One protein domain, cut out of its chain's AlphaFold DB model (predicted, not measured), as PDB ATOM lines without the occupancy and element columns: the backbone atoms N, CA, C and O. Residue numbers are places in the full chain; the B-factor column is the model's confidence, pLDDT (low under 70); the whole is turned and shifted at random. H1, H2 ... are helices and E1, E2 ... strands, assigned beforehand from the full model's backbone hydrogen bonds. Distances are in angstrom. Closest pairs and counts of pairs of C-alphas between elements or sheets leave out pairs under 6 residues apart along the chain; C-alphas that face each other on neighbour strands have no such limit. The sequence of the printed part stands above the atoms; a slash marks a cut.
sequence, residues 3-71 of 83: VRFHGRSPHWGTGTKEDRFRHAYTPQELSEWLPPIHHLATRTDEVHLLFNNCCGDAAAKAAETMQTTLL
ATOM      1  N   VAL A   3      23.564 -11.497  15.578       96.81
ATOM      2  CA  VAL A   3      24.604 -10.458  15.651       96.81
ATOM      3  C   VAL A   3      24.008  -9.142  15.163       96.81
ATOM      4  O   VAL A   3      23.367  -9.107  14.112       96.81
ATOM      5  N   ARG A   4      24.203  -8.055  15.920       97.62
ATOM      6  CA  ARG A   4      23.703  -6.717  15.568       97.62
ATOM      7  C   ARG A   4      24.858  -5.747  15.342       97.62
ATOM      8  O   ARG A   4      25.647  -5.499  16.247       97.62
ATOM      9  N   PHE A   5      24.916  -5.161  14.152       97.94
ATOM     10  CA  PHE A   5      25.928  -4.189  13.748       97.94
ATOM     11  C   PHE A   5      25.387  -2.774  13.926       97.94
ATOM     12  O   PHE A   5      24.552  -2.326  13.146       97.94
ATOM     13  N   HIS A   6      25.834  -2.060  14.956       96.88
ATOM     14  CA  HIS A   6      25.338  -0.710  15.246       96.88
ATOM     15  C   HIS A   6      26.200   0.413  14.641       96.88
ATOM     16  O   HIS A   6      25.729   1.540  14.531       96.88
ATOM     17  N   GLY A   7      27.423   0.109  14.205       96.06
ATOM     18  CA  GLY A   7      28.443   1.072  13.775       96.06
ATOM     19  C   GLY A   7      29.688   1.027  14.665       96.06
ATOM     20  O   GLY A   7      29.768   0.205  15.577       96.06
ATOM     21  N   ARG A   8      30.665   1.906  14.409       95.88
ATOM     22  CA  ARG A   8      31.899   2.043  15.212       95.88
ATOM     23  C   ARG A   8      32.066   3.450  15.805       95.88
ATOM     24  O   ARG A   8      33.182   3.927  15.973       95.88
ATOM     25  N   SER A   9      30.959   4.131  16.099       94.94
ATOM     26  CA  SER A   9      31.002   5.509  16.599       94.94
ATOM     27  C   SER A   9      31.686   5.614  17.972       94.94
ATOM     28  O   SER A   9      31.446   4.769  18.830       94.94
ATOM     29  N   PRO A  10      32.479   6.666  18.245       94.94
ATOM     30  CA  PRO A  10      32.957   6.958  19.597       94.94
ATOM     31  C   PRO A  10      31.880   7.606  20.490       94.94
ATOM     32  O   PRO A  10      32.080   7.732  21.692       94.94
ATOM     33  N   HIS A  11      30.734   8.014  19.934       93.75
ATOM     34  CA  HIS A  11      29.702   8.782  20.640       93.75
ATOM     35  C   HIS A  11      28.637   7.915  21.326       93.75
ATOM     36  O   HIS A  11      27.557   8.402  21.660       93.75
ATOM     37  N   TRP A  12      28.898   6.626  21.560       91.06
ATOM     38  CA  TRP A  12      27.955   5.761  22.273       91.06
ATOM     39  C   TRP A  12      27.538   6.367  23.622       91.06
ATOM     40  O   TRP A  12      28.373   6.787  24.415       91.06
ATOM     41  N   GLY A  13      26.225   6.430  23.875       89.25
ATOM     42  CA  GLY A  13      25.661   7.005  25.106       89.25
ATOM     43  C   GLY A  13      25.552   8.535  25.135       89.25
ATOM     44  O   GLY A  13      24.997   9.073  26.087       89.25
ATOM     45  N   THR A  14      26.009   9.234  24.095       93.81
ATOM     46  CA  THR A  14      25.934  10.698  23.982       93.81
ATOM     47  C   THR A  14      25.472  11.117  22.581       93.81
ATOM     48  O   THR A  14      25.342  10.279  21.688       93.81
ATOM     49  N   GLY A  15      25.191  12.407  22.388       92.69
ATOM     50  CA  GLY A  15      24.855  12.961  21.076       92.69
ATOM     51  C   GLY A  15      23.525  12.476  20.484       92.69
ATOM     52  O   GLY A  15      22.645  11.935  21.159       92.69
ATOM     53  N   THR A  16      23.368  12.727  19.190       96.00
ATOM     54  CA  THR A  16      22.172  12.430  18.400       96.00
ATOM     55  C   THR A  16      22.097  10.954  17.984       96.00
ATOM     56  O   THR A  16      22.929  10.110  18.334       96.00
ATOM     57  N   LYS A  17      21.046  10.581  17.245       93.31
ATOM     58  CA  LYS A  17      20.966   9.258  16.606       93.31
ATOM     59  C   LYS A  17      22.090   9.104  15.583       93.31
ATOM     60  O   LYS A  17      22.747   8.070  15.546       93.31
ATOM     61  N   GLU A  18      22.298  10.125  14.768       95.44
ATOM     62  CA  GLU A  18      23.294  10.168  13.711       95.44
ATOM     63  C   GLU A  18      24.697  10.033  14.293       95.44
ATOM     64  O   GLU A  18      25.448   9.192  13.812       95.44
ATOM     65  N   ASP A  19      25.005  10.746  15.379       95.75
ATOM     66  CA  ASP A  19      26.313  10.644  16.038       95.75
ATOM     67  C   ASP A  19      26.617   9.205  16.458       95.75
ATOM     68  O   ASP A  19      27.748   8.752  16.338       95.75
ATOM     69  N   ARG A  20      25.605   8.454  16.900       95.56
ATOM     70  CA  ARG A  20      25.754   7.068  17.362       95.56
ATOM     71  C   ARG A  20      25.760   6.050  16.222       95.56
ATOM     72  O   ARG A  20      26.582   5.142  16.219       95.56
ATOM     73  N   PHE A  21      24.848   6.176  15.260       95.62
ATOM     74  CA  PHE A  21      24.540   5.108  14.300       95.62
ATOM     75  C   PHE A  21      24.969   5.403  12.857       95.62
ATOM     76  O   PHE A  21      24.840   4.523  12.002       95.62
ATOM     77  N   ARG A  22      25.457   6.609  12.536       95.44
ATOM     78  CA  ARG A  22      25.943   6.942  11.188       95.44
ATOM     79  C   ARG A  22      27.336   6.358  10.977       95.44
ATOM     80  O   ARG A  22      28.341   7.043  11.112       95.44
ATOM     81  N   HIS A  23      27.374   5.084  10.606       97.56
ATOM     82  CA  HIS A  23      28.601   4.388  10.228       97.56
ATOM     83  C   HIS A  23      28.417   3.707   8.877       97.56
ATOM     84  O   HIS A  23      27.520   2.877   8.729       97.56
ATOM     85  N   ALA A  24      29.260   4.040   7.904       97.50
ATOM     86  CA  ALA A  24      29.330   3.333   6.632       97.50
ATOM     87  C   ALA A  24      30.446   2.290   6.727       97.50
ATOM     88  O   ALA A  24      31.621   2.636   6.653       97.50
ATOM     89  N   TYR A  25      30.068   1.029   6.940       97.88
ATOM     90  CA  TYR A  25      31.042  -0.049   7.050       97.88
ATOM     91  C   TYR A  25      31.826  -0.227   5.749       97.88
ATOM     92  O   TYR A  25      31.238  -0.282   4.668       97.88
ATOM     93  N   THR A  26      33.142  -0.378   5.862       96.88
ATOM     94  CA  THR A  26      33.974  -0.797   4.726       96.88
ATOM     95  C   THR A  26      33.944  -2.323   4.557       96.88
ATOM     96  O   THR A  26      33.711  -3.041   5.533       96.88
ATOM     97  N   PRO A  27      34.242  -2.863   3.360       96.00
ATOM     98  CA  PRO A  27      34.373  -4.311   3.176       96.00
ATOM     99  C   PRO A  27      35.406  -4.950   4.115       96.00
ATOM    100  O   PRO A  27      35.179  -6.050   4.608       96.00
ATOM    101  N   GLN A  28      36.502  -4.242   4.411       96.81
ATOM    102  CA  GLN A  28      37.526  -4.679   5.365       96.81
ATOM    103  C   GLN A  28      36.961  -4.789   6.788       96.81
ATOM    104  O   GLN A  28      37.134  -5.800   7.457       96.81
ATOM    105  N   GLU A  29      36.227  -3.775   7.250       97.69
ATOM    106  CA  GLU A  29      35.615  -3.808   8.583       97.69
ATOM    107  C   GLU A  29      34.563  -4.912   8.722       97.69
ATOM    108  O   GLU A  29      34.327  -5.387   9.834       97.69
ATOM    109  N   LEU A  30      33.891  -5.274   7.625       97.44
ATOM    110  CA  LEU A  30      32.926  -6.372   7.591       97.44
ATOM    111  C   LEU A  30      33.621  -7.736   7.546       97.44
ATOM    112  O   LEU A  30      33.157  -8.663   8.208       97.44
ATOM    113  N   SER A  31      34.734  -7.867   6.818       95.81
ATOM    114  CA  SER A  31      35.464  -9.135   6.698       95.81
ATOM    115  C   SER A  31      36.075  -9.591   8.028       95.81
ATOM    116  O   SER A  31      36.116 -10.789   8.305       95.81
ATOM    117  N   GLU A  32      36.430  -8.650   8.908       96.69
ATOM    118  CA  GLU A  32      36.858  -8.919  10.291       96.69
ATOM    119  C   GLU A  32      35.831  -9.733  11.100       96.69
ATOM    120  O   GLU A  32      36.197 -10.451  12.031       96.69
ATOM    121  N   TRP A  33      34.544  -9.661  10.744       96.81
ATOM    122  CA  TRP A  33      33.482 -10.407  11.421       96.81
ATOM    123  C   TRP A  33      33.275 -11.823  10.882       96.81
ATOM    124  O   TRP A  33      32.574 -12.608  11.523       96.81
ATOM    125  N   LEU A  34      33.888 -12.197   9.755       95.00
ATOM    126  CA  LEU A  34      33.700 -13.528   9.175       95.00
ATOM    127  C   LEU A  34      34.149 -14.652  10.121       95.00
ATOM    128  O   LEU A  34      33.344 -15.556  10.353       95.00
ATOM    129  N   PRO A  35      35.346 -14.616  10.749       95.38
ATOM    130  CA  PRO A  35      35.758 -15.689  11.655       95.38
ATOM    131  C   PRO A  35      34.780 -15.947  12.820       95.38
ATOM    132  O   PRO A  35      34.360 -17.097  12.987       95.38
ATOM    133  N   PRO A  36      34.342 -14.940  13.612       95.56
ATOM    134  CA  PRO A  36      33.379 -15.189  14.682       95.56
ATOM    135  C   PRO A  36      31.991 -15.595  14.163       95.56
ATOM    136  O   PRO A  36      31.333 -16.407  14.812       95.56
ATOM    137  N   ILE A  37      31.546 -15.099  13.001       94.88
ATOM    138  CA  ILE A  37      30.282 -15.528  12.379       94.88
ATOM    139  C   ILE A  37      30.345 -17.006  11.983       94.88
ATOM    140  O   ILE A  37      29.430 -17.759  12.316       94.88
ATOM    141  N   HIS A  38      31.425 -17.449  11.334       93.06
ATOM    142  CA  HIS A  38      31.612 -18.856  10.975       93.06
ATOM    143  C   HIS A  38      31.650 -19.750  12.215       93.06
ATOM    144  O   HIS A  38      30.992 -20.786  12.248       93.06
ATOM    145  N   HIS A  39      32.336 -19.320  13.273       94.12
ATOM    146  CA  HIS A  39      32.355 -20.045  14.542       94.12
ATOM    147  C   HIS A  39      30.990 -20.072  15.262       94.12
ATOM    148  O   HIS A  39      30.683 -21.007  16.001       94.12
ATOM    149  N   LEU A  40      30.141 -19.057  15.082       94.56
ATOM    150  CA  LEU A  40      28.751 -19.115  15.546       94.56
ATOM    151  C   LEU A  40      27.935 -20.104  14.710       94.56
ATOM    152  O   LEU A  40      27.164 -20.876  15.275       94.56
ATOM    153  N   ALA A  41      28.144 -20.123  13.395       93.19
ATOM    154  CA  ALA A  41      27.437 -21.010  12.478       93.19
ATOM    155  C   ALA A  41      27.743 -22.498  12.716       93.19
ATOM    156  O   ALA A  41      26.887 -23.332  12.447       93.19
ATOM    157  N   THR A  42      28.906 -22.856  13.275       95.00
ATOM    158  CA  THR A  42      29.185 -24.255  13.660       95.00
ATOM    159  C   THR A  42      28.438 -24.714  14.915       95.00
ATOM    160  O   THR A  42      28.411 -25.907  15.200       95.00
ATOM    161  N   ARG A  43      27.852 -23.788  15.686       95.75
ATOM    162  CA  ARG A  43      27.245 -24.067  17.001       95.75
ATOM    163  C   ARG A  43      25.749 -23.783  17.064       95.75
ATOM    164  O   ARG A  43      25.142 -24.023  18.104       95.75
ATOM    165  N   THR A  44      25.159 -23.253  15.997       94.12
ATOM    166  CA  THR A  44      23.728 -22.943  15.933       94.12
ATOM    167  C   THR A  44      23.159 -23.226  14.559       94.12
ATOM    168  O   THR A  44      23.835 -22.960  13.571       94.12
ATOM    169  N   ASP A  45      21.897 -23.650  14.510       93.38
ATOM    170  CA  ASP A  45      21.198 -23.970  13.258       93.38
ATOM    171  C   ASP A  45      21.162 -22.788  12.280       93.38
ATOM    172  O   ASP A  45      21.360 -22.957  11.078       93.38
ATOM    173  N   GLU A  46      20.959 -21.577  12.807       90.25
ATOM    174  CA  GLU A  46      20.916 -20.344  12.025       90.25
ATOM    175  C   GLU A  46      21.663 -19.204  12.726       90.25
ATOM    176  O   GLU A  46      21.609 -19.040  13.952       90.25
ATOM    177  N   VAL A  47      22.337 -18.366  11.934       94.69
ATOM    178  CA  VAL A  47      22.927 -17.097  12.376       94.69
ATOM    179  C   VAL A  47      22.272 -15.965  11.595       94.69
ATOM    180  O   VAL A  47      22.376 -15.903  10.374       94.69
ATOM    181  N   HIS A  48      21.627 -15.045  12.305       95.81
ATOM    182  CA  HIS A  48      21.037 -13.845  11.723       95.81
ATOM    183  C   HIS A  48      21.977 -12.660  11.935       95.81
ATOM    184  O   HIS A  48      22.395 -12.381  13.063       95.81
ATOM    185  N   LEU A  49      22.297 -11.952  10.854       96.75
ATOM    186  CA  LEU A  49      23.093 -10.728  10.877       96.75
ATOM    187  C   LEU A  49      22.156  -9.543  10.646       96.75
ATOM    188  O   LEU A  49      21.507  -9.463   9.605       96.75
ATOM    189  N   LEU A  50      22.065  -8.637  11.616       97.50
ATOM    190  CA  LEU A  50      21.196  -7.464  11.550       97.50
ATOM    191  C   LEU A  50      22.030  -6.183  11.541       97.50
ATOM    192  O   LEU A  50      22.758  -5.904  12.493       97.50
ATOM    193  N   PHE A  51      21.869  -5.366  10.505       98.00
ATOM    194  CA  PHE A  51      22.524  -4.063  10.389       98.00
ATOM    195  C   PHE A  51      21.615  -2.952  10.923       98.00
ATOM    196  O   PHE A  51      20.501  -2.751  10.448       98.00
ATOM    197  N   ASN A  52      22.083  -2.248  11.954       95.81
ATOM    198  CA  ASN A  52      21.359  -1.231  12.722       95.81
ATOM    199  C   ASN A  52      22.070   0.142  12.695       95.81
ATOM    200  O   ASN A  52      21.707   1.047  13.444       95.81
ATOM    201  N   ASN A  53      23.071   0.320  11.834       95.38
ATOM    202  CA  ASN A  53      23.688   1.601  11.479       95.38
ATOM    203  C   ASN A  53      22.727   2.435  10.593       95.38
ATOM    204  O   ASN A  53      22.966   2.676   9.413       95.38
ATOM    205  N   CYS A  54      21.572   2.810  11.153       89.25
ATOM    206  CA  CYS A  54      20.341   3.190  10.443       89.25
ATOM    207  C   CYS A  54      20.288   4.635   9.904       89.25
ATOM    208  O   CYS A  54      19.242   5.287   9.941       89.25
ATOM    209  N   CYS A  55      21.408   5.158   9.408       94.50
ATOM    210  CA  CYS A  55      21.459   6.485   8.796       94.50
ATOM    211  C   CYS A  55      21.625   6.378   7.278       94.50
ATOM    212  O   CYS A  55      22.624   5.841   6.802       94.50
ATOM    213  N   GLY A  56      20.665   6.926   6.527       94.19
ATOM    214  CA  GLY A  56      20.658   6.828   5.067       94.19
ATOM    215  C   GLY A  56      20.571   5.375   4.599       94.19
ATOM    216  O   GLY A  56      19.793   4.591   5.136       94.19
ATOM    217  N   ASP A  57      21.398   5.015   3.621       95.94
ATOM    218  CA  ASP A  57      21.466   3.674   3.030       95.94
ATOM    219  C   ASP A  57      22.549   2.771   3.654       95.94
ATOM    220  O   ASP A  57      22.755   1.644   3.202       95.94
ATOM    221  N   ALA A  58      23.225   3.231   4.713       97.06
ATOM    222  CA  ALA A  58      24.409   2.569   5.257       97.06
ATOM    223  C   ALA A  58      24.144   1.132   5.741       97.06
ATOM    224  O   ALA A  58      24.987   0.253   5.561       97.06
ATOM    225  N   ALA A  59      22.977   0.870   6.335       97.56
ATOM    226  CA  ALA A  59      22.602  -0.473   6.772       97.56
ATOM    227  C   ALA A  59      22.354  -1.419   5.586       97.56
ATOM    228  O   ALA A  59      22.841  -2.549   5.592       97.56
ATOM    229  N   ALA A  60      21.648  -0.948   4.552       97.31
ATOM    230  CA  ALA A  60      21.363  -1.741   3.357       97.31
ATOM    231  C   ALA A  60      22.652  -2.075   2.591       97.31
ATOM    232  O   ALA A  60      22.883  -3.239   2.280       97.31
ATOM    233  N   LYS A  61      23.539  -1.090   2.393       97.38
ATOM    234  CA  LYS A  61      24.847  -1.292   1.748       97.38
ATOM    235  C   LYS A  61      25.735  -2.278   2.504       97.38
ATOM    236  O   LYS A  61      26.404  -3.104   1.886       97.38
ATOM    237  N   ALA A  62      25.743  -2.213   3.835       97.75
ATOM    238  CA  ALA A  62      26.520  -3.142   4.651       97.75
ATOM    239  C   ALA A  62      25.969  -4.576   4.559       97.75
ATOM    240  O   ALA A  62      26.744  -5.520   4.401       97.75
ATOM    241  N   ALA A  63      24.641  -4.733   4.588       97.00
ATOM    242  CA  ALA A  63      23.982  -6.025   4.407       97.00
ATOM    243  C   ALA A  63      24.255  -6.623   3.022       97.00
ATOM    244  O   ALA A  63      24.634  -7.789   2.925       97.00
ATOM    245  N   GLU A  64      24.127  -5.813   1.970       96.25
ATOM    246  CA  GLU A  64      24.435  -6.208   0.599       96.25
ATOM    247  C   GLU A  64      25.898  -6.636   0.467       96.25
ATOM    248  O   GLU A  64      26.160  -7.746   0.020       96.25
ATOM    249  N   THR A  65      26.846  -5.819   0.940       96.06
ATOM    250  CA  THR A  65      28.284  -6.147   0.910       96.06
ATOM    251  C   THR A  65      28.572  -7.472   1.620       96.06
ATOM    252  O   THR A  65      29.258  -8.338   1.076       96.06
ATOM    253  N   MET A  66      28.020  -7.664   2.823       95.62
ATOM    254  CA  MET A  66      28.186  -8.906   3.579       95.62
ATOM    255  C   MET A  66      27.629 -10.107   2.800       95.62
ATOM    256  O   MET A  66      28.302 -11.126   2.676       95.62
ATOM    257  N   GLN A  67      26.427  -9.987   2.235       93.75
ATOM    258  CA  GLN A  67      25.758 -11.083   1.538       93.75
ATOM    259  C   GLN A  67      26.416 -11.438   0.199       93.75
ATOM    260  O   GLN A  67      26.637 -12.615  -0.080       93.75
ATOM    261  N   THR A  68      26.695 -10.443  -0.642       88.38
ATOM    262  CA  THR A  68      27.075 -10.655  -2.048       88.38
ATOM    263  C   THR A  68      28.577 -10.771  -2.246       88.38
ATOM    264  O   THR A  68      29.020 -11.491  -3.134       88.38
ATOM    265  N   THR A  69      29.364 -10.075  -1.426       83.88
ATOM    266  CA  THR A  69      30.818  -9.988  -1.612       83.88
ATOM    267  C   THR A  69      31.560 -10.934  -0.677       83.88
ATOM    268  O   THR A  69      32.562 -11.522  -1.073       83.88
ATOM    269  N   LEU A  70      31.080 -11.092   0.561       85.00
ATOM    270  CA  LEU A  70      31.821 -11.795   1.612       85.00
ATOM    271  C   LEU A  70      31.277 -13.197   1.931       85.00
ATOM    272  O   LEU A  70      32.059 -14.087   2.250       85.00
ATOM    273  N   LEU A  71      29.959 -13.409   1.838       85.38
ATOM    274  CA  LEU A  71      29.302 -14.687   2.163       85.38
ATOM    275  C   LEU A  71      28.855 -15.494   0.938       85.38
ATOM    276  O   LEU A  71      28.224 -16.542   1.093       85.38
TER     277      LEU A  71
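Overview. This is residues 3 to 71 of the 83 residues of the protein "DUF72 domain-containing protein" of Streptomyces sp. SID69 (UniProt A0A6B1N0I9). A short parallel ribbon of two strands, E1 and E2, lies in the middle of an elongated domain, and H4, the longest helix, packs on E2. H2 packs on H4, while H1 lies toward one end of the long axis and H3 toward the other, where residues 41 to 46 stick out. The printed part has 69 residues, with four named helices and two named strands in the order E1, H1, H2, H3, E2, H4; the class is mostly helix. It is only just compact, close to loose, with a radius of gyration of the C-alphas of 12.7 A and spans of 38 by 23 by 18 A.

Arrangement. E1, residues 3 to 5, and E2, residues 48 to 51, are parallel neighbours at 13 degrees; N 5 and O 50 are within hydrogen-bond range at 2.8 A. With H1, residues 17 to 21, H2, residues 27 to 31, and H3, residues 34 to 41, between them, they form a strand-helix-strand unit, two parallel strands joined through helices. H4, residues 58 to 70, comes closest to E2 at the C-alphas of Phe 51 and Ala 59, 5.1 A apart. H2 and H4 touch, closest at the C-alphas of Leu 30 and Met 66, 6.7 A. H3 and H4 are close but not clearly touching, with the C-alphas of Leu 34 and Leu 70 closest at 8.0 A, and about perpendicular at 83 degrees. H1 touches no helix. In H1, H2, H3 and H4 every O i to N i+4 pair is within hydrogen-bond range.

Along the chain. E1 begins at C-alpha 3 (24.604, -10.458, 15.651) and measures 6.7 A; H1 measures 5.9 A, H2 6.1 A, H3 10.3 A and E2 10.0 A. H4 measures 16.6 A and ends at C-alpha 70 (31.821, -11.795, 1.612).

Size, cuts and confidence. The C-alphas of Gly 15 and Thr 42 are farthest apart, 38.2 A. The link from E1 to H1 is long, with 11 residues. The printed part has no cut, and no printed residue is under 70 in pLDDT.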